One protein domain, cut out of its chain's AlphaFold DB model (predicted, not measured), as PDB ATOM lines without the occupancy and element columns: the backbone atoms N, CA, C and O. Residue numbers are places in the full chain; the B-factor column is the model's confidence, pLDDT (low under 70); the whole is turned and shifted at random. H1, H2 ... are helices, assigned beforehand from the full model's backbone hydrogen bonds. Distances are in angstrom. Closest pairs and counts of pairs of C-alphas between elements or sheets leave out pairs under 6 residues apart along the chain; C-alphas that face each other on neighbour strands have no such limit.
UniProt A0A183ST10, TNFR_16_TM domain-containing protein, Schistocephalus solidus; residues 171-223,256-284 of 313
ATOM      1  N   GLU A 171      40.429 -53.227  27.280       58.38
ATOM      2  CA  GLU A 171      39.138 -52.575  27.030       58.38
ATOM      3  C   GLU A 171      38.219 -52.554  28.249       58.38
ATOM      4  O   GLU A 171      37.197 -51.866  28.246       58.38
ATOM      5  N   ARG A 172      38.594 -53.267  29.316       69.56
ATOM      6  CA  ARG A 172      37.816 -53.307  30.546       69.56
ATOM      7  C   ARG A 172      37.741 -51.888  31.147       69.56
ATOM      8  O   ARG A 172      38.779 -51.229  31.301       69.56
ATOM      9  N   PRO A 173      36.539 -51.391  31.496       71.56
ATOM     10  CA  PRO A 173      36.406 -50.085  32.120       71.56
ATOM     11  C   PRO A 173      37.045 -50.110  33.507       71.56
ATOM     12  O   PRO A 173      36.886 -51.076  34.261       71.56
ATOM     13  N   ALA A 174      37.747 -49.035  33.859       74.31
ATOM     14  CA  ALA A 174      38.400 -48.892  35.158       74.31
ATOM     15  C   ALA A 174      37.423 -49.049  36.339       74.31
ATOM     16  O   ALA A 174      37.804 -49.545  37.395       74.31
ATOM     17  N   SER A 175      36.141 -48.724  36.138       72.31
ATOM     18  CA  SER A 175      35.056 -48.886  37.119       72.31
ATOM     19  C   SER A 175      34.768 -50.329  37.538       72.31
ATOM     20  O   SER A 175      34.090 -50.548  38.536       72.31
ATOM     21  N   SER A 176      35.272 -51.318  36.800       74.81
ATOM     22  CA  SER A 176      35.103 -52.736  37.135       74.81
ATOM     23  C   SER A 176      36.192 -53.287  38.062       74.81
ATOM     24  O   SER A 176      36.129 -54.462  38.431       74.81
ATOM     25  N   LEU A 177      37.194 -52.479  38.441       77.25
ATOM     26  CA  LEU A 177      38.198 -52.919  39.405       77.25
ATOM     27  C   LEU A 177      37.589 -53.050  40.812       77.25
ATOM     28  O   LEU A 177      36.972 -52.102  41.302       77.25
ATOM     29  N   PRO A 178      37.809 -54.182  41.506       78.75
ATOM     30  CA  PRO A 178      37.404 -54.331  42.896       78.75
ATOM     31  C   PRO A 178      38.126 -53.317  43.802       78.75
ATOM     32  O   PRO A 178      39.332 -53.115  43.634       78.75
ATOM     33  N   PRO A 179      37.456 -52.757  44.828       76.56
ATOM     34  CA  PRO A 179      38.059 -51.779  45.743       76.56
ATOM     35  C   PRO A 179      39.291 -52.328  46.482       76.56
ATOM     36  O   PRO A 179      40.227 -51.585  46.759       76.56
ATOM     37  N   TYR A 180      39.340 -53.642  46.717       81.50
ATOM     38  CA  TYR A 180      40.503 -54.328  47.289       81.50
ATOM     39  C   TYR A 180      41.756 -54.254  46.394       81.50
ATOM     40  O   TYR A 180      42.878 -54.135  46.882       81.50
ATOM     41  N   VAL A 181      41.581 -54.310  45.069       81.94
ATOM     42  CA  VAL A 181      42.704 -54.185  44.127       81.94
ATOM     43  C   VAL A 181      43.230 -52.752  44.145       81.94
ATOM     44  O   VAL A 181      44.442 -52.556  44.155       81.94
ATOM     45  N   LEU A 182      42.338 -51.759  44.237       83.94
ATOM     46  CA  LEU A 182      42.718 -50.355  44.389       83.94
ATOM     47  C   LEU A 182      43.491 -50.088  45.685       83.94
ATOM     48  O   LEU A 182      44.504 -49.398  45.638       83.94
ATOM     49  N   SER A 183      43.048 -50.630  46.823       85.12
ATOM     50  CA  SER A 183      43.736 -50.423  48.105       85.12
ATOM     51  C   SER A 183      45.129 -51.046  48.110       85.12
ATOM     52  O   SER A 183      46.089 -50.408  48.534       85.12
ATOM     53  N   ARG A 184      45.266 -52.262  47.568       82.06
ATOM     54  CA  ARG A 184      46.567 -52.936  47.469       82.06
ATOM     55  C   ARG A 184      47.507 -52.226  46.494       82.06
ATOM     56  O   ARG A 184      48.702 -52.125  46.749       82.06
ATOM     57  N   LEU A 185      46.965 -51.723  45.386       83.94
ATOM     58  CA  LEU A 185      47.725 -50.939  44.420       83.94
ATOM     59  C   LEU A 185      48.199 -49.611  45.031       83.94
ATOM     60  O   LEU A 185      49.350 -49.241  44.836       83.94
ATOM     61  N   ALA A 186      47.349 -48.924  45.798       86.38
ATOM     62  CA  ALA A 186      47.717 -47.694  46.497       86.38
ATOM     63  C   ALA A 186      48.883 -47.919  47.473       86.38
ATOM     64  O   ALA A 186      49.857 -47.170  47.438       86.38
ATOM     65  N   GLU A 187      48.821 -48.979  48.285       86.31
ATOM     66  CA  GLU A 187      49.884 -49.321  49.237       86.31
ATOM     67  C   GLU A 187      51.225 -49.570  48.536       86.31
ATOM     68  O   GLU A 187      52.256 -49.019  48.924       86.31
ATOM     69  N   GLU A 188      51.215 -50.353  47.458       82.50
ATOM     70  CA  GLU A 188      52.446 -50.730  46.765       82.50
ATOM     71  C   GLU A 188      53.044 -49.570  45.955       82.50
ATOM     72  O   GLU A 188      54.262 -49.410  45.874       82.50
ATOM     73  N   ILE A 189      52.202 -48.706  45.384       85.19
ATOM     74  CA  ILE A 189      52.669 -47.501  44.696       85.19
ATOM     75  C   ILE A 189      53.325 -46.523  45.691       85.19
ATOM     76  O   ILE A 189      54.343 -45.900  45.368       85.19
ATOM     77  N   VAL A 190      52.767 -46.392  46.899       87.44
ATOM     78  CA  VAL A 190      53.331 -45.542  47.958       87.44
ATOM     79  C   VAL A 190      54.603 -46.140  48.536       87.44
ATOM     80  O   VAL A 190      55.563 -45.403  48.751       87.44
ATOM     81  N   ARG A 191      54.672 -47.465  48.709       83.81
ATOM     82  CA  ARG A 191      55.904 -48.157  49.122       83.81
ATOM     83  C   ARG A 191      57.069 -47.868  48.172       83.81
ATOM     84  O   ARG A 191      58.199 -47.704  48.623       83.81
ATOM     85  N   ASN A 192      56.779 -47.738  46.880       80.12
ATOM     86  CA  ASN A 192      57.761 -47.372  45.860       80.12
ATOM     87  C   ASN A 192      58.027 -45.858  45.758       80.12
ATOM     88  O   ASN A 192      58.873 -45.439  44.972       80.12
ATOM     89  N   GLY A 193      57.306 -45.017  46.509       82.56
ATOM     90  CA  GLY A 193      57.446 -43.557  46.481       82.56
ATOM     91  C   GLY A 193      57.062 -42.910  45.145       82.56
ATOM     92  O   GLY A 193      57.365 -41.743  44.911       82.56
ATOM     93  N   GLN A 194      56.404 -43.649  44.244       84.12
ATOM     94  CA  GLN A 194      56.118 -43.201  42.876       84.12
ATOM     95  C   GLN A 194      54.683 -42.706  42.674       84.12
ATOM     96  O   GLN A 194      54.304 -42.368  41.553       84.12
ATOM     97  N   TRP A 195      53.881 -42.618  43.735       86.44
ATOM     98  CA  TRP A 195      52.458 -42.290  43.624       86.44
ATOM     99  C   TRP A 195      52.190 -40.957  42.916       86.44
ATOM    100  O   TRP A 195      51.328 -40.896  42.041       86.44
ATOM    101  N   LYS A 196      53.007 -39.929  43.179       88.25
ATOM    102  CA  LYS A 196      52.930 -38.625  42.498       88.25
ATOM    103  C   LYS A 196      53.281 -38.707  41.012       88.25
ATOM    104  O   LYS A 196      52.637 -38.069  40.185       88.25
ATOM    105  N   SER A 197      54.291 -39.510  40.665       86.88
ATOM    106  CA  SER A 197      54.722 -39.709  39.273       86.88
ATOM    107  C   SER A 197      53.674 -40.473  38.467       86.88
ATOM    108  O   SER A 197      53.398 -40.128  37.321       86.88
ATOM    109  N   ILE A 198      53.036 -41.472  39.077       85.19
ATOM    110  CA  ILE A 198      51.924 -42.191  38.454       85.19
ATOM    111  C   ILE A 198      50.724 -41.257  38.301       85.19
ATOM    112  O   ILE A 198      50.123 -41.205  37.232       85.19
ATOM    113  N   GLY A 199      50.411 -40.457  39.321       85.62
ATOM    114  CA  GLY A 199      49.344 -39.462  39.255       85.62
ATOM    115  C   GLY A 199      49.511 -38.458  38.115       85.62
ATOM    116  O   GLY A 199      48.564 -38.219  37.363       85.62
ATOM    117  N   SER A 200      50.720 -37.933  37.909       86.31
ATOM    118  CA  SER A 200      50.979 -37.020  36.791       86.31
ATOM    119  C   SER A 200      50.841 -37.705  35.427       86.31
ATOM    120  O   SER A 200      50.253 -37.131  34.509       86.31
ATOM    121  N   GLN A 201      51.270 -38.966  35.298       84.12
ATOM    122  CA  GLN A 201      51.078 -39.760  34.075       84.12
ATOM    123  C   GLN A 201      49.605 -40.107  33.804       84.12
ATOM    124  O   GLN A 201      49.203 -40.228  32.648       84.12
ATOM    125  N   LEU A 202      48.777 -40.216  34.847       83.69
ATOM    126  CA  LEU A 202      47.323 -40.382  34.736       83.69
ATOM    127  C   LEU A 202      46.587 -39.067  34.398       83.69
ATOM    128  O   LEU A 202      45.357 -39.055  34.289       83.69
ATOM    129  N   GLY A 203      47.323 -37.964  34.211       84.75
ATOM    130  CA  GLY A 203      46.779 -36.662  33.835       84.75
ATOM    131  C   GLY A 203      46.211 -35.867  35.010       84.75
ATOM    132  O   GLY A 203      45.317 -35.042  34.812       84.75
ATOM    133  N   PHE A 204      46.667 -36.124  36.237       87.31
ATOM    134  CA  PHE A 204      46.429 -35.212  37.354       87.31
ATOM    135  C   PHE A 204      47.483 -34.105  37.347       87.31
ATOM    136  O   PHE A 204      48.672 -34.366  37.177       87.31
ATOM    137  N   THR A 205      47.040 -32.860  37.516       88.75
ATOM    138  CA  THR A 205      47.942 -31.732  37.737       88.75
ATOM    139  C   THR A 205      48.486 -31.766  39.165       88.75
ATOM    140  O   THR A 205      47.941 -32.459  40.030       88.75
ATOM    141  N   GLU A 206      49.568 -31.032  39.414       86.50
ATOM    142  CA  GLU A 206      50.207 -30.972  40.733       86.50
ATOM    143  C   GLU A 206      49.246 -30.439  41.808       86.50
ATOM    144  O   GLU A 206      49.255 -30.919  42.939       86.50
ATOM    145  N   GLU A 207      48.328 -29.545  41.431       88.12
ATOM    146  CA  GLU A 207      47.305 -29.001  42.326       88.12
ATOM    147  C   GLU A 207      46.325 -30.081  42.805       88.12
ATOM    148  O   GLU A 207      46.012 -30.140  43.991       88.12
ATOM    149  N   ASN A 208      45.895 -30.983  41.915       88.31
ATOM    150  CA  ASN A 208      45.001 -32.085  42.286       88.31
ATOM    151  C   ASN A 208      45.711 -33.093  43.201       88.31
ATOM    152  O   ASN A 208      45.101 -33.647  44.110       88.31
ATOM    153  N   LEU A 209      47.005 -33.343  42.962       87.25
ATOM    154  CA  LEU A 209      47.801 -34.229  43.815       87.25
ATOM    155  C   LEU A 209      47.935 -33.657  45.224       87.25
ATOM    156  O   LEU A 209      47.765 -34.394  46.192       87.25
ATOM    157  N   HIS A 210      48.163 -32.347  45.336       86.94
ATOM    158  CA  HIS A 210      48.203 -31.676  46.628       86.94
ATOM    159  C   HIS A 210      46.838 -31.685  47.333       86.94
ATOM    160  O   HIS A 210      46.768 -31.904  48.540       86.94
ATOM    161  N   GLU A 211      45.734 -31.528  46.595       88.75
ATOM    162  CA  GLU A 211      44.385 -31.647  47.159       88.75
ATOM    163  C   GLU A 211      44.140 -33.040  47.765       88.75
ATOM    164  O   GLU A 211      43.572 -33.145  48.855       88.75
ATOM    165  N   PHE A 212      44.632 -34.109  47.126       87.50
ATOM    166  CA  PHE A 212      44.549 -35.464  47.680       87.50
ATOM    167  C   PHE A 212      45.388 -35.648  48.948       87.50
ATOM    168  O   PHE A 212      44.933 -36.335  49.862       87.50
ATOM    169  N   GLU A 213      46.566 -35.025  49.049       87.50
ATOM    170  CA  GLU A 213      47.372 -35.038  50.280       87.50
ATOM    171  C   GLU A 213      46.655 -34.331  51.424       87.50
ATOM    172  O   GLU A 213      46.563 -34.865  52.528       87.50
ATOM    173  N   VAL A 214      46.113 -33.140  51.161       87.00
ATOM    174  CA  VAL A 214      45.395 -32.347  52.163       87.00
ATOM    175  C   VAL A 214      44.131 -33.076  52.616       87.00
ATOM    176  O   VAL A 214      43.860 -33.147  53.816       87.00
ATOM    177  N   ALA A 215      43.385 -33.676  51.685       84.69
ATOM    178  CA  ALA A 215      42.208 -34.480  52.000       84.69
ATOM    179  C   ALA A 215      42.568 -35.731  52.817       84.69
ATOM    180  O   ALA A 215      41.888 -36.048  53.794       84.69
ATOM    181  N   ALA A 216      43.659 -36.418  52.469       84.62
ATOM    182  CA  ALA A 216      44.130 -37.588  53.200       84.62
ATOM    183  C   ALA A 216      44.649 -37.234  54.600       84.62
ATOM    184  O   ALA A 216      44.355 -37.949  55.559       84.62
ATOM    185  N   ALA A 217      45.354 -36.109  54.742       83.06
ATOM    186  CA  ALA A 217      45.809 -35.591  56.026       83.06
ATOM    187  C   ALA A 217      44.624 -35.177  56.912       83.06
ATOM    188  O   ALA A 217      44.605 -35.494  58.101       83.06
ATOM    189  N   ALA A 218      43.600 -34.539  56.337       82.44
ATOM    190  CA  ALA A 218      42.369 -34.198  57.045       82.44
ATOM    191  C   ALA A 218      41.594 -35.451  57.489       82.44
ATOM    192  O   ALA A 218      41.117 -35.509  58.622       82.44
ATOM    193  N   ALA A 219      41.513 -36.478  56.637       78.94
ATOM    194  CA  ALA A 219      40.889 -37.756  56.975       78.94
ATOM    195  C   ALA A 219      41.664 -38.506  58.072       78.94
ATOM    196  O   ALA A 219      41.057 -39.036  59.001       78.94
ATOM    197  N   ALA A 220      42.998 -38.505  58.012       76.44
ATOM    198  CA  ALA A 220      43.850 -39.093  59.044       76.44
ATOM    199  C   ALA A 220      43.739 -38.339  60.381       76.44
ATOM    200  O   ALA A 220      43.665 -38.967  61.435       76.44
ATOM    201  N   ALA A 221      43.652 -37.005  60.345       75.44
ATOM    202  CA  ALA A 221      43.440 -36.174  61.529       75.44
ATOM    203  C   ALA A 221      42.052 -36.393  62.158       75.44
ATOM    204  O   ALA A 221      41.932 -36.414  63.380       75.44
ATOM    205  N   ALA A 222      41.015 -36.607  61.343       72.12
ATOM    206  CA  ALA A 222      39.674 -36.941  61.823       72.12
ATOM    207  C   ALA A 222      39.578 -38.371  62.392       72.12
ATOM    208  O   ALA A 222      38.752 -38.629  63.266       72.12
ATOM    209  N   ALA A 223      40.418 -39.294  61.912       66.38
ATOM    210  CA  ALA A 223      40.444 -40.695  62.333       66.38
ATOM    211  C   ALA A 223      41.364 -40.980  63.534       66.38
ATOM    212  O   ALA A 223      41.380 -42.109  64.021       66.38
ATOM    213  N   SER A 256      38.365 -44.021  31.336       76.38
ATOM    214  CA  SER A 256      39.462 -44.716  32.015       76.38
ATOM    215  C   SER A 256      39.404 -46.225  31.750       76.38
ATOM    216  O   SER A 256      38.386 -46.878  32.001       76.38
ATOM    217  N   LYS A 257      40.507 -46.796  31.256       81.31
ATOM    218  CA  LYS A 257      40.626 -48.221  30.898       81.31
ATOM    219  C   LYS A 257      41.667 -48.913  31.763       81.31
ATOM    220  O   LYS A 257      42.756 -48.369  31.928       81.31
ATOM    221  N   VAL A 258      41.403 -50.134  32.228       76.56
ATOM    222  CA  VAL A 258      42.363 -50.888  33.067       76.56
ATOM    223  C   VAL A 258      43.735 -51.001  32.399       76.56
ATOM    224  O   VAL A 258      44.747 -50.782  33.058       76.56
ATOM    225  N   GLY A 259      43.767 -51.210  31.079       71.31
ATOM    226  CA  GLY A 259      45.009 -51.267  30.304       71.31
ATOM    227  C   GLY A 259      45.871 -50.007  30.403       71.31
ATOM    228  O   GLY A 259      47.089 -50.111  30.478       71.31
ATOM    229  N   THR A 260      45.264 -48.817  30.486       77.88
ATOM    230  CA  THR A 260      46.029 -47.565  30.651       77.88
ATOM    231  C   THR A 260      46.684 -47.479  32.026       77.88
ATOM    232  O   THR A 260      47.854 -47.133  32.113       77.88
ATOM    233  N   LEU A 261      45.983 -47.886  33.090       79.31
ATOM    234  CA  LEU A 261      46.558 -47.943  34.435       79.31
ATOM    235  C   LEU A 261      47.666 -48.993  34.516       79.31
ATOM    236  O   LEU A 261      48.736 -48.711  35.045       79.31
ATOM    237  N   GLN A 262      47.435 -50.179  33.953       76.62
ATOM    238  CA  GLN A 262      48.426 -51.248  33.912       76.62
ATOM    239  C   GLN A 262      49.678 -50.813  33.142       76.62
ATOM    240  O   GLN A 262      50.788 -51.022  33.620       76.62
ATOM    241  N   GLN A 263      49.518 -50.165  31.985       77.81
ATOM    242  CA  GLN A 263      50.638 -49.655  31.201       77.81
ATOM    243  C   GLN A 263      51.425 -48.594  31.976       77.81
ATOM    244  O   GLN A 263      52.647 -48.696  32.051       77.81
ATOM    245  N   THR A 264      50.745 -47.623  32.590       79.19
ATOM    246  CA  THR A 264      51.380 -46.566  33.386       79.19
ATOM    247  C   THR A 264      52.137 -47.141  34.583       79.19
ATOM    248  O   THR A 264      53.314 -46.847  34.761       79.19
ATOM    249  N   VAL A 265      51.500 -48.022  35.363       76.94
ATOM    250  CA  VAL A 265      52.105 -48.661  36.542       76.94
ATOM    251  C   VAL A 265      53.289 -49.536  36.127       76.94
ATOM    252  O   VAL A 265      54.371 -49.412  36.690       76.94
ATOM    253  N   CYS A 266      53.144 -50.390  35.110       73.56
ATOM    254  CA  CYS A 266      54.248 -51.242  34.671       73.56
ATOM    255  C   CYS A 266      55.392 -50.409  34.042       73.56
ATOM    256  O   CYS A 266      56.547 -50.797  34.183       73.56
ATOM    257  N   GLN A 267      55.130 -49.252  33.413       75.06
ATOM    258  CA  GLN A 267      56.180 -48.343  32.920       75.06
ATOM    259  C   GLN A 267      56.920 -47.617  34.048       75.06
ATOM    260  O   GLN A 267      58.147 -47.528  34.006       75.06
ATOM    261  N   SER A 268      56.209 -47.120  35.062       70.88
ATOM    262  CA  SER A 268      56.832 -46.426  36.195       70.88
ATOM    263  C   SER A 268      57.615 -47.391  37.093       70.88
ATOM    264  O   SER A 268      58.732 -47.077  37.508       70.88
ATOM    265  N   LEU A 269      57.085 -48.603  37.308       67.19
ATOM    266  CA  LEU A 269      57.721 -49.635  38.129       67.19
ATOM    267  C   LEU A 269      58.756 -50.487  37.389       67.19
ATOM    268  O   LEU A 269      59.567 -51.138  38.043       67.19
ATOM    269  N   ALA A 270      58.817 -50.474  36.054       57.84
ATOM    270  CA  ALA A 270      59.915 -51.121  35.323       57.84
ATOM    271  C   ALA A 270      61.291 -50.533  35.692       57.84
ATOM    272  O   ALA A 270      62.306 -51.219  35.569       57.84
ATOM    273  N   ALA A 271      61.330 -49.299  36.205       52.94
ATOM    274  CA  ALA A 271      62.537 -48.702  36.770       52.94
ATOM    275  C   ALA A 271      62.951 -49.320  38.129       52.94
ATOM    276  O   ALA A 271      64.085 -49.129  38.562       52.94
ATOM    277  N   GLY A 272      62.067 -50.085  38.779       46.81
ATOM    278  CA  GLY A 272      62.236 -50.668  40.110       46.81
ATOM    279  C   GLY A 272      61.558 -52.037  40.250       46.81
ATOM    280  O   GLY A 272      60.596 -52.181  40.982       46.81
ATOM    281  N   CYS A 273      62.045 -53.040  39.517       48.91
ATOM    282  CA  CYS A 273      62.075 -54.473  39.867       48.91
ATOM    283  C   CYS A 273      60.904 -55.186  40.605       48.91
ATOM    284  O   CYS A 273      61.177 -56.222  41.200       48.91
ATOM    285  N   ASP A 274      59.629 -54.800  40.477       50.22
ATOM    286  CA  ASP A 274      58.510 -55.630  40.974       50.22
ATOM    287  C   ASP A 274      57.414 -55.870  39.920       50.22
ATOM    288  O   ASP A 274      56.433 -55.143  39.777       50.22
ATOM    289  N   THR A 275      57.558 -56.973  39.177       55.28
ATOM    290  CA  THR A 275      56.568 -57.466  38.190       55.28
ATOM    291  C   THR A 275      55.334 -58.117  38.833       55.28
ATOM    292  O   THR A 275      54.388 -58.494  38.139       55.28
ATOM    293  N   SER A 276      55.318 -58.236  40.164       55.66
ATOM    294  CA  SER A 276      54.227 -58.816  40.957       55.66
ATOM    295  C   SER A 276      52.932 -58.002  40.860       55.66
ATOM    296  O   SER A 276      51.844 -58.576  40.883       55.66
ATOM    297  N   LEU A 277      53.030 -56.685  40.661       56.41
ATOM    298  CA  LEU A 277      51.877 -55.799  40.493       56.41
ATOM    299  C   LEU A 277      51.195 -55.939  39.136       56.41
ATOM    300  O   LEU A 277      49.976 -55.838  39.053       56.41
ATOM    301  N   CYS A 278      51.943 -56.254  38.077       58.31
ATOM    302  CA  CYS A 278      51.337 -56.509  36.771       58.31
ATOM    303  C   CYS A 278      50.471 -57.796  36.805       58.31
ATOM    304  O   CYS A 278      49.536 -57.913  36.019       58.31
ATOM    305  N   ARG A 279      50.703 -58.714  37.767       57.62
ATOM    306  CA  ARG A 279      49.849 -59.899  38.012       57.62
ATOM    307  C   ARG A 279      48.555 -59.596  38.772       57.62
ATOM    308  O   ARG A 279      47.623 -60.384  38.697       57.62
ATOM    309  N   LEU A 280      48.462 -58.463  39.472       58.81
ATOM    310  CA  LEU A 280      47.227 -58.035  40.148       58.81
ATOM    311  C   LEU A 280      46.117 -57.628  39.170       58.81
ATOM    312  O   LEU A 280      44.949 -57.584  39.551       58.81
ATOM    313  N   PHE A 281      46.480 -57.364  37.915       59.03
ATOM    314  CA  PHE A 281      45.550 -57.085  36.825       59.03
ATOM    315  C   PHE A 281      45.124 -58.351  36.061       59.03
ATOM    316  O   PHE A 281      44.301 -58.254  35.150       59.03
ATOM    317  N   ASP A 282      45.642 -59.531  36.425       48.25
ATOM    318  CA  ASP A 282      45.264 -60.804  35.809       48.25
ATOM    319  C   ASP A 282      43.971 -61.357  36.450       48.25
ATOM    320  O   ASP A 282      43.955 -61.660  37.647       48.25
ATOM    321  N   PRO A 283      42.868 -61.510  35.691       47.12
ATOM    322  CA  PRO A 283      41.608 -62.035  36.216       47.12
ATOM    323  C   PRO A 283      41.674 -63.511  36.641       47.12
ATOM    324  O   PRO A 283      40.735 -63.986  37.279       47.12
ATOM    325  N   THR A 284      42.745 -64.240  36.312       42.41
ATOM    326  CA  THR A 284      42.966 -65.619  36.784       42.41
ATOM    327  C   THR A 284      43.611 -65.688  38.170       42.41
ATOM    328  O   THR A 284      43.708 -66.770  38.754       42.41
TER     329      THR A 284
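AT A GLANCE: This is residues 171 to 223 and 256 to 284 of the 313 residues of the protein "TNFR_16_TM domain-containing protein" of Schistocephalus solidus (UniProt A0A183ST10). The longest helix, H3, is an arm whose residues 211 to 223 stick out from a small body made by the other four helices. In that body H1 and H4 run much the same way with a narrow space between them, H2 stands across their later halves and packs on H4, and the short H5 packs on H4 on the side away from H2. The printed part has 82 residues with five named helices, H1 to H5 in chain order, and no named strand; the class is all helix. It is compact, with a radius of gyration of the C-alphas of 13.4 A, and spans 38 by 26 by 21 A, the arm H3 included.

HOW THE PARTS SIT: H3, residues 206 to 223, only just touches H2, residues 195 to 201, with 3 pairs of C-alphas within 8 A, made by residues 206 to 209 of H3 alone. The closest C-alphas are those of Lys 196 and Leu 209, 6.9 A apart. The two helices form a helical hairpin, running opposite ways at a shallow tilt of 32 degrees. H2 also touches H4, residues 258 to 269, which meets it with residues 264 to 268 alone; the closest C-alphas, of Ile 198 and Thr 264, are 6.7 A apart. H2 and H4 run opposite ways at a steep tilt of 60 degrees. H4 touches H5, residues 278 to 281, closest at the C-alphas of Cys 266 and Cys 278, 6.4 A apart. H1, residues 179 to 191, is close to H2 but not clearly touching it, about perpendicular at 76 degrees, with the C-alphas of Ile 189 and Trp 195 closest at 5.3 A. H1 is also close to H5 but not clearly touching, with the C-alphas of Val 181 and Leu 280 closest at 7.1 A. H1 and H4 are apart, but only just, their closest C-alphas being 8.3 A from each other. H3 is apart from H1, H4 and H5. In H1, H2, H3 and H4 every O i to N i+4 pair is within hydrogen-bond range; H5 is too short for such a pair, and its one O i to N i+3 pair is not within range.

IN THESE COORDINATES: H3 measures 25.6 A from first to last C-alpha, from C-alpha 206 at (50.207, -30.972, 40.733) to C-alpha 223 at (40.444, -40.695, 62.333). H1 is 18.5 A long and begins at C-alpha 179 at (38.059, -51.779, 45.743). H4 is 16.2 A long, H2 10.0 A and H5 5.8 A.

THE WHOLE: The C-alphas of Ala 221 and Thr 284 are the two farthest apart, at 38.5 A. Residues 224 to 255 are cut out, and C-alphas 223 and 256 are 30.6 A apart across the cut, where the link from H3 to H4 lies. Of the links printed whole, H1 to H2 and H2 to H3 are tight and H4 to H5 is short. The mean pLDDT of the printed part is 75.7; residues 171 to 172, residue 223 and residues 269 to 284 are under 70.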